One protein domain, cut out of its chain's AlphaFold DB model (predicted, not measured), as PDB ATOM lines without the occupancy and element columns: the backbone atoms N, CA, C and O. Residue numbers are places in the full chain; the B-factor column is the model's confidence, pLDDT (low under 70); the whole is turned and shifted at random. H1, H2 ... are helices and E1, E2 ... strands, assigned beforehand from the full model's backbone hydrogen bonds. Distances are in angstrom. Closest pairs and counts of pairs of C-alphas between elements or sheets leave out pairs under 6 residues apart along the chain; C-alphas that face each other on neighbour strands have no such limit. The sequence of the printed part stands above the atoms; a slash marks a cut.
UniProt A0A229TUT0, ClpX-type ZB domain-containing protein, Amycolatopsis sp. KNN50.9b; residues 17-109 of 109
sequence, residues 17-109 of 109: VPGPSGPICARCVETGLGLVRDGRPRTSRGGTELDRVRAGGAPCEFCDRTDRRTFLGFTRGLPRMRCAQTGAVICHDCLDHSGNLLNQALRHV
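AT A GLANCE: This is residues 17 to 109 of the 109 residues of the protein "ClpX-type ZB domain-containing protein" of Amycolatopsis sp. KNN50.9b (UniProt A0A229TUT0). A small sheet of three strands, E1, E4 and E5, has helix H1 packed over one face, while helix H2 starts directly where E5 ends, touches H1 and runs away from the sheet. At the opposite end of the longest axis from the far end of H2 lies a small hairpin, E2 and E3, with E3 running on into E4. The printed part has 93 residues with two named helices and five named strands, in the order H1 E1 E2 E3 E4 E5 H2; both sheets, E1 - E4 - E5 and E2 - E3, are antiparallel, and the class is mixed, helices and strands. The whole is compact, with a radius of gyration of the C-alphas of 13.3 A, and spans 42 by 30 by 25 A.

IN THESE COORDINATES: Begin with the larger sheet: find C-alpha 49 at (25.034, 46.178, 88.694), where E1, residues 49 to 53, sets out for 12.4 A. E4 is residues 80 to 83, 10.0 A long, and E5 is residues 89 to 91, 6.9 A. H1, residues 26 to 38, runs 18.6 A from C-alpha 26 at (28.133, 61.323, 94.437). H2, residues 92 to 107, runs 22.8 A to C-alpha 107 at (29.928, 75.624, 96.221). Look last at E2, residues 67 to 69, 6.9 A, and E3, residues 75 to 77, 6.8 A.

HOW THE PARTS SIT: In the larger sheet E4 is the inner strand. It is antiparallel to E1 at 150 degrees, where you find N 51 and O 82 2.9 A apart, within hydrogen-bond range. E4 and E5 form a hairpin, antiparallel at 161 degrees, with N 81 and O 90 at 2.8 A. H1 is on this sheet, two layers with the helix on one face, at a height over the sheet of 9.1 A. It lies over E1 and E4, and on the local plane it runs slantwise to the strands, at 46 degrees to E1. The closest C-alphas of H1 and E4, those of Gly 32 and Met 81, are 5.9 A apart. H2 only grazes the sheet, with residues 92 to 95. H1 and H2 touch, closest at the C-alphas of Val 29 and Leu 95, 5.9 A; they run opposite ways at a steep tilt of 40 degrees. Farther out, E2 and E3 form an antiparallel hairpin at 147 degrees, with N 68 and O 76 at 2.9 A; both strands are apart from H1 and H2. In H1 and H2 every O i to N i+4 pair is within hydrogen-bond range.

THE WHOLE: The two C-alphas farthest apart are those of Phe 74 and Val 109, 42.5 A. The printed part has no cut. The link from E1 to E2, residues 54 to 66, is long. Mean pLDDT of the printed part is 88.6, and residues 108 to 109 are under 70.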
ATOM      1  N   VAL A  17      24.034  62.375  99.344       92.44
ATOM      2  CA  VAL A  17      22.649  62.831  99.296       92.44
ATOM      3  C   VAL A  17      21.843  61.995 100.284       92.44
ATOM      4  O   VAL A  17      21.941  60.765 100.227       92.44
ATOM      5  N   PRO A  18      21.091  62.612 101.209       90.69
ATOM      6  CA  PRO A  18      20.226  61.872 102.114       90.69
ATOM      7  C   PRO A  18      19.089  61.207 101.333       90.69
ATOM      8  O   PRO A  18      18.607  61.742 100.337       90.69
ATOM      9  N   GLY A  19      18.656  60.038 101.792       86.69
ATOM     10  CA  GLY A  19      17.553  59.297 101.195       86.69
ATOM     11  C   GLY A  19      16.809  58.472 102.238       86.69
ATOM     12  O   GLY A  19      17.394  58.155 103.278       86.69
ATOM     13  N   PRO A  20      15.540  58.116 101.978       85.31
ATOM     14  CA  PRO A  20      14.667  57.483 102.968       85.31
ATOM     15  C   PRO A  20      15.189  56.119 103.430       85.31
ATOM     16  O   PRO A  20      15.136  55.804 104.614       85.31
ATOM     17  N   SER A  21      15.771  55.337 102.520       86.69
ATOM     18  CA  SER A  21      16.367  54.025 102.820       86.69
ATOM     19  C   SER A  21      17.890  54.071 103.004       86.69
ATOM     20  O   SER A  21      18.538  53.030 103.102       86.69
ATOM     21  N   GLY A  22      18.485  55.266 103.025       89.56
ATOM     22  CA  GLY A  22      19.919  55.468 103.206       89.56
ATOM     23  C   GLY A  22      20.536  56.453 102.209       89.56
ATOM     24  O   GLY A  22      19.915  56.822 101.209       89.56
ATOM     25  N   PRO A  23      21.778  56.897 102.467       93.31
ATOM     26  CA  PRO A  23      22.419  57.931 101.672       93.31
ATOM     27  C   PRO A  23      22.947  57.412 100.326       93.31
ATOM     28  O   PRO A  23      23.373  56.260 100.197       93.31
ATOM     29  N   ILE A  24      23.022  58.293  99.331       93.88
ATOM     30  CA  ILE A  24      23.595  58.014  98.007       93.88
ATOM     31  C   ILE A  24      24.919  58.770  97.853       93.88
ATOM     32  O   ILE A  24      24.989  59.970  98.112       93.88
ATOM     33  N   CYS A  25      25.985  58.087  97.428       93.56
ATOM     34  CA  CYS A  25      27.263  58.739  97.137       93.56
ATOM     35  C   CYS A  25      27.223  59.487  95.796       93.56
ATOM     36  O   CYS A  25      26.490  59.109  94.879       93.56
ATOM     37  N   ALA A  26      28.067  60.512  95.654       92.62
ATOM     38  CA  ALA A  26      28.133  61.323  94.437       92.62
ATOM     39  C   ALA A  26      28.397  60.492  93.172       92.62
ATOM     40  O   ALA A  26      27.786  60.730  92.134       92.62
ATOM     41  N   ARG A  27      29.235  59.451  93.278       92.12
ATOM     42  CA  ARG A  27      29.516  58.536  92.162       92.12
ATOM     43  C   ARG A  27      28.283  57.768  91.697       92.12
ATOM     44  O   ARG A  27      28.069  57.656  90.501       92.12
ATOM     45  N   CYS A  28      27.450  57.262  92.606       93.50
ATOM     46  CA  CYS A  28      26.218  56.575  92.208       93.50
ATOM     47  C   CYS A  28      25.202  57.532  91.575       93.50
ATOM     48  O   CYS A  28      24.496  57.124  90.655       93.50
ATOM     49  N   VAL A  29      25.158  58.794  92.016       94.38
ATOM     50  CA  VAL A  29      24.339  59.831  91.369       94.38
ATOM     51  C   VAL A  29      24.831  60.093  89.942       94.38
ATOM     52  O   VAL A  29      24.043  60.035  89.002       94.38
ATOM     53  N   GLU A  30      26.135  60.308  89.760       93.38
ATOM     54  CA  GLU A  30      26.767  60.543  88.454       93.38
ATOM     55  C   GLU A  30      26.576  59.352  87.495       93.38
ATOM     56  O   GLU A  30      26.081  59.512  86.373       93.38
ATOM     57  N   THR A  31      26.902  58.137  87.951       93.69
ATOM     58  CA  THR A  31      26.733  56.907  87.168       93.69
ATOM     59  C   THR A  31      25.273  56.701  86.786       93.69
ATOM     60  O   THR A  31      24.993  56.380  85.628       93.69
ATOM     61  N   GLY A  32      24.354  56.932  87.728       93.69
ATOM     62  CA  GLY A  32      22.918  56.823  87.507       93.69
ATOM     63  C   GLY A  32      22.404  57.816  86.480       93.69
ATOM     64  O   GLY A  32      21.695  57.402  85.567       93.69
ATOM     65  N   LEU A  33      22.806  59.089  86.568       93.88
ATOM     66  CA  LEU A  33      22.446  60.132  85.603       93.88
ATOM     67  C   LEU A  33      22.865  59.766  84.183       93.88
ATOM     68  O   LEU A  33      22.067  59.885  83.253       93.88
ATOM     69  N   GLY A  34      24.097  59.297  83.998       92.94
ATOM     70  CA  GLY A  34      24.517  58.889  82.664       92.94
ATOM     71  C   GLY A  34      23.771  57.638  82.177       92.94
ATOM     72  O   GLY A  34      23.384  57.618  81.015       92.94
ATOM     73  N   LEU A  35      23.493  56.663  83.053       93.31
ATOM     74  CA  LEU A  35      22.778  55.428  82.711       93.31
ATOM     75  C   LEU A  35      21.334  55.697  82.276       93.31
ATOM     76  O   LEU A  35      20.842  55.113  81.311       93.31
ATOM     77  N   VAL A  36      20.617  56.591  82.958       91.25
ATOM     78  CA  VAL A  36      19.238  56.920  82.560       91.25
ATOM     79  C   VAL A  36      19.193  57.749  81.273       91.25
ATOM     80  O   VAL A  36      18.192  57.675  80.554       91.25
ATOM     81  N   ARG A  37      20.269  58.487  80.955       88.38
ATOM     82  CA  ARG A  37      20.415  59.262  79.713       88.38
ATOM     83  C   ARG A  37      20.723  58.368  78.511       88.38
ATOM     84  O   ARG A  37      19.965  58.401  77.545       88.38
ATOM     85  N   ASP A  38      21.771  57.550  78.572       91.00
ATOM     86  CA  ASP A  38      22.215  56.725  77.435       91.00
ATOM     87  C   ASP A  38      21.567  55.328  77.384       91.00
ATOM     88  O   ASP A  38      21.540  54.691  76.334       91.00
ATOM     89  N   GLY A  39      20.988  54.866  78.496       87.75
ATOM     90  CA  GLY A  39      20.378  53.546  78.615       87.75
ATOM     91  C   GLY A  39      21.360  52.380  78.663       87.75
ATOM     92  O   GLY A  39      20.911  51.246  78.516       87.75
ATOM     93  N   ARG A  40      22.657  52.632  78.852       88.81
ATOM     94  CA  ARG A  40      23.676  51.584  78.924       88.81
ATOM     95  C   ARG A  40      23.813  51.090  80.370       88.81
ATOM     96  O   ARG A  40      23.982  51.928  81.259       88.81
ATOM     97  N   PRO A  41      23.750  49.768  80.616       86.19
ATOM     98  CA  PRO A  41      24.045  49.190  81.926       86.19
ATOM     99  C   PRO A  41      25.444  49.576  82.400       86.19
ATOM    100  O   PRO A  41      26.357  49.745  81.583       86.19
ATOM    101  N   ARG A  42      25.619  49.740  83.714       90.38
ATOM    102  CA  ARG A  42      26.908  50.121  84.310       90.38
ATOM    103  C   ARG A  42      27.113  49.452  85.652       90.38
ATOM    104  O   ARG A  42      26.164  49.174  86.371       90.38
ATOM    105  N   THR A  43      28.369  49.299  86.032       89.38
ATOM    106  CA  THR A  43      28.736  48.815  87.360       89.38
ATOM    107  C   THR A  43      29.011  49.999  88.282       89.38
ATOM    108  O   THR A  43      29.636  50.991  87.896       89.38
ATOM    109  N   SER A  44      28.521  49.921  89.514       88.31
ATOM    110  CA  SER A  44      28.838  50.884  90.559       88.31
ATOM    111  C   SER A  44      30.262  50.672  91.088       88.31
ATOM    112  O   SER A  44      30.884  49.633  90.874       88.31
ATOM    113  N   ARG A  45      30.771  51.632  91.868       83.88
ATOM    114  CA  ARG A  45      32.080  51.506  92.535       83.88
ATOM    115  C   ARG A  45      32.181  50.274  93.444       83.88
ATOM    116  O   ARG A  45      33.268  49.744  93.624       83.88
ATOM    117  N   GLY A  46      31.065  49.848  94.027       83.12
ATOM    118  CA  GLY A  46      31.013  48.686  94.911       83.12
ATOM    119  C   GLY A  46      30.837  47.360  94.179       83.12
ATOM    120  O   GLY A  46      30.558  46.362  94.829       83.12
ATOM    121  N   GLY A  47      30.930  47.348  92.846       87.12
ATOM    122  CA  GLY A  47      30.732  46.142  92.044       87.12
ATOM    123  C   GLY A  47      29.266  45.756  91.831       87.12
ATOM    124  O   GLY A  47      29.003  44.711  91.252       87.12
ATOM    125  N   THR A  48      28.303  46.575  92.271       87.69
ATOM    126  CA  THR A  48      26.877  46.303  92.032       87.69
ATOM    127  C   THR A  48      26.467  46.690  90.618       87.69
ATOM    128  O   THR A  48      26.946  47.684  90.070       87.69
ATOM    129  N   GLU A  49      25.560  45.920  90.031       90.94
ATOM    130  CA  GLU A  49      25.034  46.178  88.694       90.94
ATOM    131  C   GLU A  49      23.905  47.203  88.766       90.94
ATOM    132  O   GLU A  49      22.978  47.107  89.576       90.94
ATOM    133  N   LEU A  50      24.020  48.222  87.922       91.94
ATOM    134  CA  LEU A  50      23.049  49.287  87.777       91.94
ATOM    135  C   LEU A  50      22.411  49.155  86.400       91.94
ATOM    136  O   LEU A  50      23.094  49.231  85.376       91.94
ATOM    137  N   ASP A  51      21.089  49.032  86.404       92.44
ATOM    138  CA  ASP A  51      20.277  48.858  85.210       92.44
ATOM    139  C   ASP A  51      19.250  49.968  85.065       92.44
ATOM    140  O   ASP A  51      18.736  50.537  86.036       92.44
ATOM    141  N   ARG A  52      18.904  50.259  83.811       91.44
ATOM    142  CA  ARG A  52      17.825  51.189  83.497       91.44
ATOM    143  C   ARG A  52      16.498  50.449  83.453       91.44
ATOM    144  O   ARG A  52      16.249  49.644  82.562       91.44
ATOM    145  N   VAL A  53      15.589  50.834  84.335       88.50
ATOM    146  CA  VAL A  53      14.201  50.374  84.326       88.50
ATOM    147  C   VAL A  53      13.344  51.365  83.538       88.50
ATOM    148  O   VAL A  53      13.406  52.584  83.739       88.50
ATOM    149  N   ARG A  54      12.564  50.832  82.592       77.25
ATOM    150  CA  ARG A  54      11.529  51.568  81.847       77.25
ATOM    151  C   ARG A  54      10.150  51.317  82.489       77.25
ATOM    152  O   ARG A  54      10.076  50.730  83.562       77.25
ATOM    153  N   ALA A  55       9.086  51.849  81.884       72.81
ATOM    154  CA  ALA A  55       7.705  51.793  82.384       72.81
ATOM    155  C   ALA A  55       7.316  50.431  83.008       72.81
ATOM    156  O   ALA A  55       7.790  49.390  82.560       72.81
ATOM    157  N   GLY A  56       6.453  50.446  84.031       71.12
ATOM    158  CA  GLY A  56       5.926  49.226  84.668       71.12
ATOM    159  C   GLY A  56       6.818  48.546  85.721       71.12
ATOM    160  O   GLY A  56       6.380  47.582  86.334       71.12
ATOM    161  N   GLY A  57       8.045  49.025  85.972       75.25
ATOM    162  CA  GLY A  57       8.887  48.517  87.072       75.25
ATOM    163  C   GLY A  57       8.623  49.164  88.442       75.25
ATOM    164  O   GLY A  57       7.781  50.055  88.558       75.25
ATOM    165  N   ALA A  58       9.424  48.796  89.450       85.44
ATOM    166  CA  ALA A  58       9.328  49.285  90.835       85.44
ATOM    167  C   ALA A  58       9.395  50.827  90.972       85.44
ATOM    168  O   ALA A  58      10.184  51.463  90.259       85.44
ATOM    169  N   PRO A  59       8.587  51.439  91.861       90.94
ATOM    170  CA  PRO A  59       8.544  52.890  92.044       90.94
ATOM    171  C   PRO A  59       9.881  53.452  92.539       90.94
ATOM    172  O   PRO A  59      10.738  52.735  93.047       90.94
ATOM    173  N   CYS A  60      10.076  54.757  92.350       92.31
ATOM    174  CA  CYS A  60      11.218  55.463  92.923       92.31
ATOM    175  C   CYS A  60      11.114  55.493  94.453       92.31
ATOM    176  O   CYS A  60      10.132  56.023  94.952       92.31
ATOM    177  N   GLU A  61      12.149  55.072  95.184       93.19
ATOM    178  CA  GLU A  61      12.156  55.102  96.661       93.19
ATOM    179  C   GLU A  61      12.049  56.533  97.237       93.19
ATOM    180  O   GLU A  61      11.771  56.703  98.415       93.19
ATOM    181  N   PHE A  62      12.295  57.574  96.430       91.12
ATOM    182  CA  PHE A  62      12.369  58.973  96.880       91.12
ATOM    183  C   PHE A  62      11.097  59.785  96.646       91.12
ATOM    184  O   PHE A  62      10.891  60.801  97.301       91.12
ATOM    185  N   CYS A  63      10.295  59.415  95.650       92.44
ATOM    186  CA  CYS A  63       9.074  60.153  95.318       92.44
ATOM    187  C   CYS A  63       7.888  59.249  94.991       92.44
ATOM    188  O   CYS A  63       6.866  59.759  94.547       92.44
ATOM    189  N   ASP A  64       8.046  57.929  95.106       92.12
ATOM    190  CA  ASP A  64       7.041  56.896  94.828       92.12
ATOM    191  C   ASP A  64       6.458  56.891  93.403       92.12
ATOM    192  O   ASP A  64       5.568  56.112  93.072       92.12
ATOM    193  N   ARG A  65       6.999  57.714  92.495       90.12
ATOM    194  CA  ARG A  65       6.525  57.819  91.108       90.12
ATOM    195  C   ARG A  65       7.132  56.739  90.210       90.12
ATOM    196  O   ARG A  65       8.347  56.522  90.196       90.12
ATOM    197  N   THR A  66       6.288  56.138  89.374       88.06
ATOM    198  CA  THR A  66       6.665  55.248  88.256       88.06
ATOM    199  C   THR A  66       6.613  55.949  86.899       88.06
ATOM    200  O   THR A  66       7.368  55.603  85.982       88.06
ATOM    201  N   ASP A  67       5.751  56.954  86.789       86.94
ATOM    202  CA  ASP A  67       5.380  57.624  85.550       86.94
ATOM    203  C   ASP A  67       5.389  59.141  85.735       86.94
ATOM    204  O   ASP A  67       5.300  59.664  86.847       86.94
ATOM    205  N   ARG A  68       5.492  59.859  84.618       85.19
ATOM    206  CA  ARG A  68       5.320  61.310  84.569       85.19
ATOM    207  C   ARG A  68       4.209  61.673  83.598       85.19
ATOM    208  O   ARG A  68       4.102  61.085  82.521       85.19
ATOM    209  N   ARG A  69       3.407  62.670  83.962       83.75
ATOM    210  CA  ARG A  69       2.465  63.299  83.033       83.75
ATOM    211  C   ARG A  69       3.228  64.289  82.162       83.75
ATOM    212  O   ARG A  69       4.027  65.079  82.656       83.75
ATOM    213  N   THR A  70       3.025  64.193  80.859       80.62
ATOM    214  CA  THR A  70       3.525  65.161  79.885       80.62
ATOM    215  C   THR A  70       2.577  66.354  79.812       80.62
ATOM    216  O   THR A  70       1.427  66.264  80.237       80.62
ATOM    217  N   PHE A  71       3.055  67.466  79.254       79.31
ATOM    218  CA  PHE A  71       2.270  68.695  79.115       79.31
ATOM    219  C   PHE A  71       0.950  68.488  78.349       79.31
ATOM    220  O   PHE A  71      -0.057  69.098  78.678       79.31
ATOM    221  N   LEU A  72       0.930  67.562  77.385       85.50
ATOM    222  CA  LEU A  72      -0.253  67.204  76.594       85.50
ATOM    223  C   LEU A  72      -1.180  66.187  77.296       85.50
ATOM    224  O   LEU A  72      -2.035  65.589  76.656       85.50
ATOM    225  N   GLY A  73      -0.989  65.925  78.593       83.25
ATOM    226  CA  GLY A  73      -1.823  65.001  79.370       83.25
ATOM    227  C   GLY A  73      -1.469  63.515  79.225       83.25
ATOM    228  O   GLY A  73      -1.967  62.703  80.002       83.25
ATOM    229  N   PHE A  74      -0.568  63.134  78.312       85.00
ATOM    230  CA  PHE A  74      -0.129  61.739  78.181       85.00
ATOM    231  C   PHE A  74       0.760  61.308  79.346       85.00
ATOM    232  O   PHE A  74       1.658  62.049  79.758       85.00
ATOM    233  N   THR A  75       0.577  60.085  79.834       84.12
ATOM    234  CA  THR A  75       1.485  59.434  80.782       84.12
ATOM    235  C   THR A  75       2.658  58.798  80.044       84.12
ATOM    236  O   THR A  75       2.494  58.060  79.075       84.12
ATOM    237  N   ARG A  76       3.878  59.083  80.501       84.88
ATOM    238  CA  ARG A  76       5.103  58.465  79.992       84.88
ATOM    239  C   ARG A  76       5.880  57.856  81.146       84.88
ATOM    240  O   ARG A  76       6.078  58.513  82.167       84.88
ATOM    241  N   GLY A  77       6.387  56.643  80.939       85.31
ATOM    242  CA  GLY A  77       7.244  55.971  81.910       85.31
ATOM    243  C   GLY A  77       8.438  56.832  82.303       85.31
ATOM    244  O   GLY A  77       9.163  57.334  81.438       85.31
ATOM    245  N   LEU A  78       8.637  56.998  83.608       88.75
ATOM    246  CA  LEU A  78       9.761  57.747  84.150       88.75
ATOM    247  C   LEU A  78      10.999  56.836  84.169       88.75
ATOM    248  O   LEU A  78      10.965  55.805  84.850       88.75
ATOM    249  N   PRO A  79      12.084  57.167  83.438       91.25
ATOM    250  CA  PRO A  79      13.309  56.377  83.468       91.25
ATOM    251  C   PRO A  79      13.868  56.314  84.885       91.25
ATOM    252  O   PRO A  79      13.944  57.332  85.578       91.25
ATOM    253  N   ARG A  80      14.267  55.117  85.304       93.06
ATOM    254  CA  ARG A  80      14.778  54.849  86.646       93.06
ATOM    255  C   ARG A  80      16.072  54.058  86.565       93.06
ATOM    256  O   ARG A  80      16.231  53.229  85.673       93.06
ATOM    257  N   MET A  81      16.973  54.319  87.500       94.44
ATOM    258  CA  MET A  81      18.091  53.439  87.799       94.44
ATOM    259  C   MET A  81      17.647  52.458  88.881       94.44
ATOM    260  O   MET A  81      17.084  52.878  89.893       94.44
ATOM    261  N   ARG A  82      17.928  51.173  88.677       93.56
ATOM    262  CA  ARG A  82      17.750  50.109  89.663       93.56
ATOM    263  C   ARG A  82      19.088  49.434  89.929       93.56
ATOM    264  O   ARG A  82      19.837  49.178  88.995       93.56
ATOM    265  N   CYS A  83      19.347  49.115  91.187       92.75
ATOM    266  CA  CYS A  83      20.404  48.196  91.586       92.75
ATOM    267  C   CYS A  83      19.770  46.846  91.928       92.75
ATOM    268  O   CYS A  83      18.944  46.769  92.841       92.75
ATOM    269  N   ALA A  84      20.112  45.788  91.189       86.62
ATOM    270  CA  ALA A  84      19.498  44.473  91.380       86.62
ATOM    271  C   ALA A  84      19.845  43.871  92.752       86.62
ATOM    272  O   ALA A  84      18.981  43.297  93.410       86.62
ATOM    273  N   GLN A  85      21.084  44.073  93.205       89.94
ATOM    274  CA  GLN A  85      21.642  43.485  94.423       89.94
ATOM    275  C   GLN A  85      21.081  44.122  95.701       89.94
ATOM    276  O   GLN A  85      20.845  43.434  96.686       89.94
ATOM    277  N   THR A  86      20.872  45.441  95.701       88.38
ATOM    278  CA  THR A  86      20.382  46.174  96.889       88.38
ATOM    279  C   THR A  86      18.873  46.414  96.864       88.38
ATOM    280  O   THR A  86      18.296  46.839  97.870       88.38
ATOM    281  N   GLY A  87      18.236  46.196  95.709       89.25
ATOM    282  CA  GLY A  87      16.844  46.557  95.454       89.25
ATOM    283  C   GLY A  87      16.603  48.063  95.311       89.25
ATOM    284  O   GLY A  87      15.458  48.456  95.128       89.25
ATOM    285  N   ALA A  88      17.647  48.899  95.375       92.31
ATOM    286  CA  ALA A  88      17.510  50.351  95.356       92.31
ATOM    287  C   ALA A  88      17.007  50.867  94.002       92.31
ATOM    288  O   ALA A  88      17.519  50.462  92.950       92.31
ATOM    289  N   VAL A  89      16.049  51.799  94.022       94.19
ATOM    290  CA  VAL A  89      15.467  52.400  92.812       94.19
ATOM    291  C   VAL A  89      15.349  53.912  92.952       94.19
ATOM    292  O   VAL A  89      14.721  54.422  93.875       94.19
ATOM    293  N   ILE A  90      15.898  54.644  91.983       94.75
ATOM    294  CA  ILE A  90      15.798  56.106  91.918       94.75
ATOM    295  C   ILE A  90      15.463  56.565  90.498       94.75
ATOM    296  O   ILE A  90      16.017  56.077  89.510       94.75
ATOM    297  N   CYS A  91      14.520  57.495  90.372       94.12
ATOM    298  CA  CYS A  91      14.128  58.048  89.082       94.12
ATOM    299  C   CYS A  91      15.082  59.133  88.588       94.12
ATOM    300  O   CYS A  91      15.825  59.732  89.363       94.12
ATOM    301  N   HIS A  92      15.022  59.410  87.285       93.31
ATOM    302  CA  HIS A  92      15.817  60.460  86.652       93.31
ATOM    303  C   HIS A  92      15.657  61.827  87.335       93.31
ATOM    304  O   HIS A  92      16.657  62.484  87.591       93.31
ATOM    305  N   ASP A  93      14.435  62.232  87.686       92.94
ATOM    306  CA  ASP A  93      14.199  63.540  88.313       92.94
ATOM    307  C   ASP A  93      14.856  63.632  89.702       92.94
ATOM    308  O   ASP A  93      15.489  64.631  90.034       92.94
ATOM    309  N   CYS A  94      14.751  62.573  90.516       94.69
ATOM    310  CA  CYS A  94      15.392  62.524  91.832       94.69
ATOM    311  C   CYS A  94      16.920  62.438  91.720       94.69
ATOM    312  O   CYS A  94      17.615  63.004  92.559       94.69
ATOM    313  N   LEU A  95      17.451  61.773  90.687       94.81
ATOM    314  CA  LEU A  95      18.884  61.779  90.382       94.81
ATOM    315  C   LEU A  95      19.380  63.182  90.022       94.81
ATOM    316  O   LEU A  95      20.419  63.606  90.519       94.81
ATOM    317  N   ASP A  96      18.632  63.906  89.194       94.62
ATOM    318  CA  ASP A  96      18.984  65.266  88.784       94.62
ATOM    319  C   ASP A  96      18.950  66.229  89.979       94.62
ATOM    320  O   ASP A  96      19.917  66.947  90.241       94.62
ATOM    321  N   HIS A  97      17.903  66.141  90.806       94.62
ATOM    322  CA  HIS A  97      17.820  66.879  92.065       94.62
ATOM    323  C   HIS A  97      18.985  66.548  93.016       94.62
ATOM    324  O   HIS A  97      19.611  67.452  93.566       94.62
ATOM    325  N   SER A  98      19.330  65.265  93.153       94.06
ATOM    326  CA  SER A  98      20.474  64.800  93.947       94.06
ATOM    327  C   SER A  98      21.797  65.397  93.452       94.06
ATOM    328  O   SER A  98      22.622  65.832  94.256       94.06
ATOM    329  N   GLY A  99      21.997  65.456  92.132       93.25
ATOM    330  CA  GLY A  99      23.165  66.095  91.525       93.25
ATOM    331  C   GLY A  99      23.235  67.588  91.844       93.25
ATOM    332  O   GLY A  99      24.291  68.092  92.227       93.25
ATOM    333  N   ASN A 100      22.101  68.287  91.773       93.69
ATOM    334  CA  ASN A 100      22.013  69.702  92.132       93.69
ATOM    335  C   ASN A 100      22.341  69.950  93.610       93.69
ATOM    336  O   ASN A 100      23.110  70.862  93.905       93.69
ATOM    337  N   LEU A 101      21.840  69.113  94.525       92.06
ATOM    338  CA  LEU A 101      22.165  69.203  95.954       92.06
ATOM    339  C   LEU A 101      23.664  69.012  96.222       92.06
ATOM    340  O   LEU A 101      24.259  69.766  96.992       92.06
ATOM    341  N   LEU A 102      24.299  68.037  95.563       91.38
ATOM    342  CA  LEU A 102      25.746  67.827  95.672       91.38
ATOM    343  C   LEU A 102      26.526  69.042  95.166       91.38
ATOM    344  O   LEU A 102      27.447  69.502  95.840       91.38
ATOM    345  N   ASN A 103      26.131  69.592  94.017       90.19
ATOM    346  CA  ASN A 103      26.757  70.782  93.445       90.19
ATOM    347  C   ASN A 103      26.598  72.010  94.350       90.19
ATOM    348  O   ASN A 103      27.552  72.764  94.520       90.19
ATOM    349  N   GLN A 104      25.422  72.211  94.949       89.38
ATOM    350  CA  GLN A 104      25.192  73.291  95.912       89.38
ATOM    351  C   GLN A 104      26.093  73.136  97.132       89.38
ATOM    352  O   GLN A 104      26.789  74.079  97.493       89.38
ATOM    353  N   ALA A 105      26.154  71.939  97.717       85.19
ATOM    354  CA  ALA A 105      27.029  71.688  98.852       85.19
ATOM    355  C   ALA A 105      28.494  72.005  98.501       85.19
ATOM    356  O   ALA A 105      29.175  72.685  99.266       85.19
ATOM    357  N   LEU A 106      28.970  71.573  97.327       81.69
ATOM    358  CA  LEU A 106      30.338  71.827  96.863       81.69
ATOM    359  C   LEU A 106      30.683  73.312  96.697       81.69
ATOM    360  O   LEU A 106      31.839  73.661  96.886       81.69
ATOM    361  N   ARG A 107      29.711  74.174  96.382       80.38
ATOM    362  CA  ARG A 107      29.928  75.624  96.221       80.38
ATOM    363  C   ARG A 107      30.044  76.392  97.540       80.38
ATOM    364  O   ARG A 107      30.468  77.538  97.519       80.38
ATOM    365  N   HIS A 108      29.635  75.791  98.655       63.22
ATOM    366  CA  HIS A 108      29.652  76.411  99.986       63.22
ATOM    367  C   HIS A 108      30.805  75.899 100.870       63.22
ATOM    368  O   HIS A 108      30.682  75.884 102.094       63.22
ATOM    369  N   VAL A 109      31.903  75.443 100.256       55.44
ATOM    370  CA  VAL A 109      33.182  75.106 100.910       55.44
ATOM    371  C   VAL A 109      34.287  75.890 100.237       55.44
ATOM    372  O   VAL A 109      35.169  76.361 100.979       55.44
TER     373      VAL A 109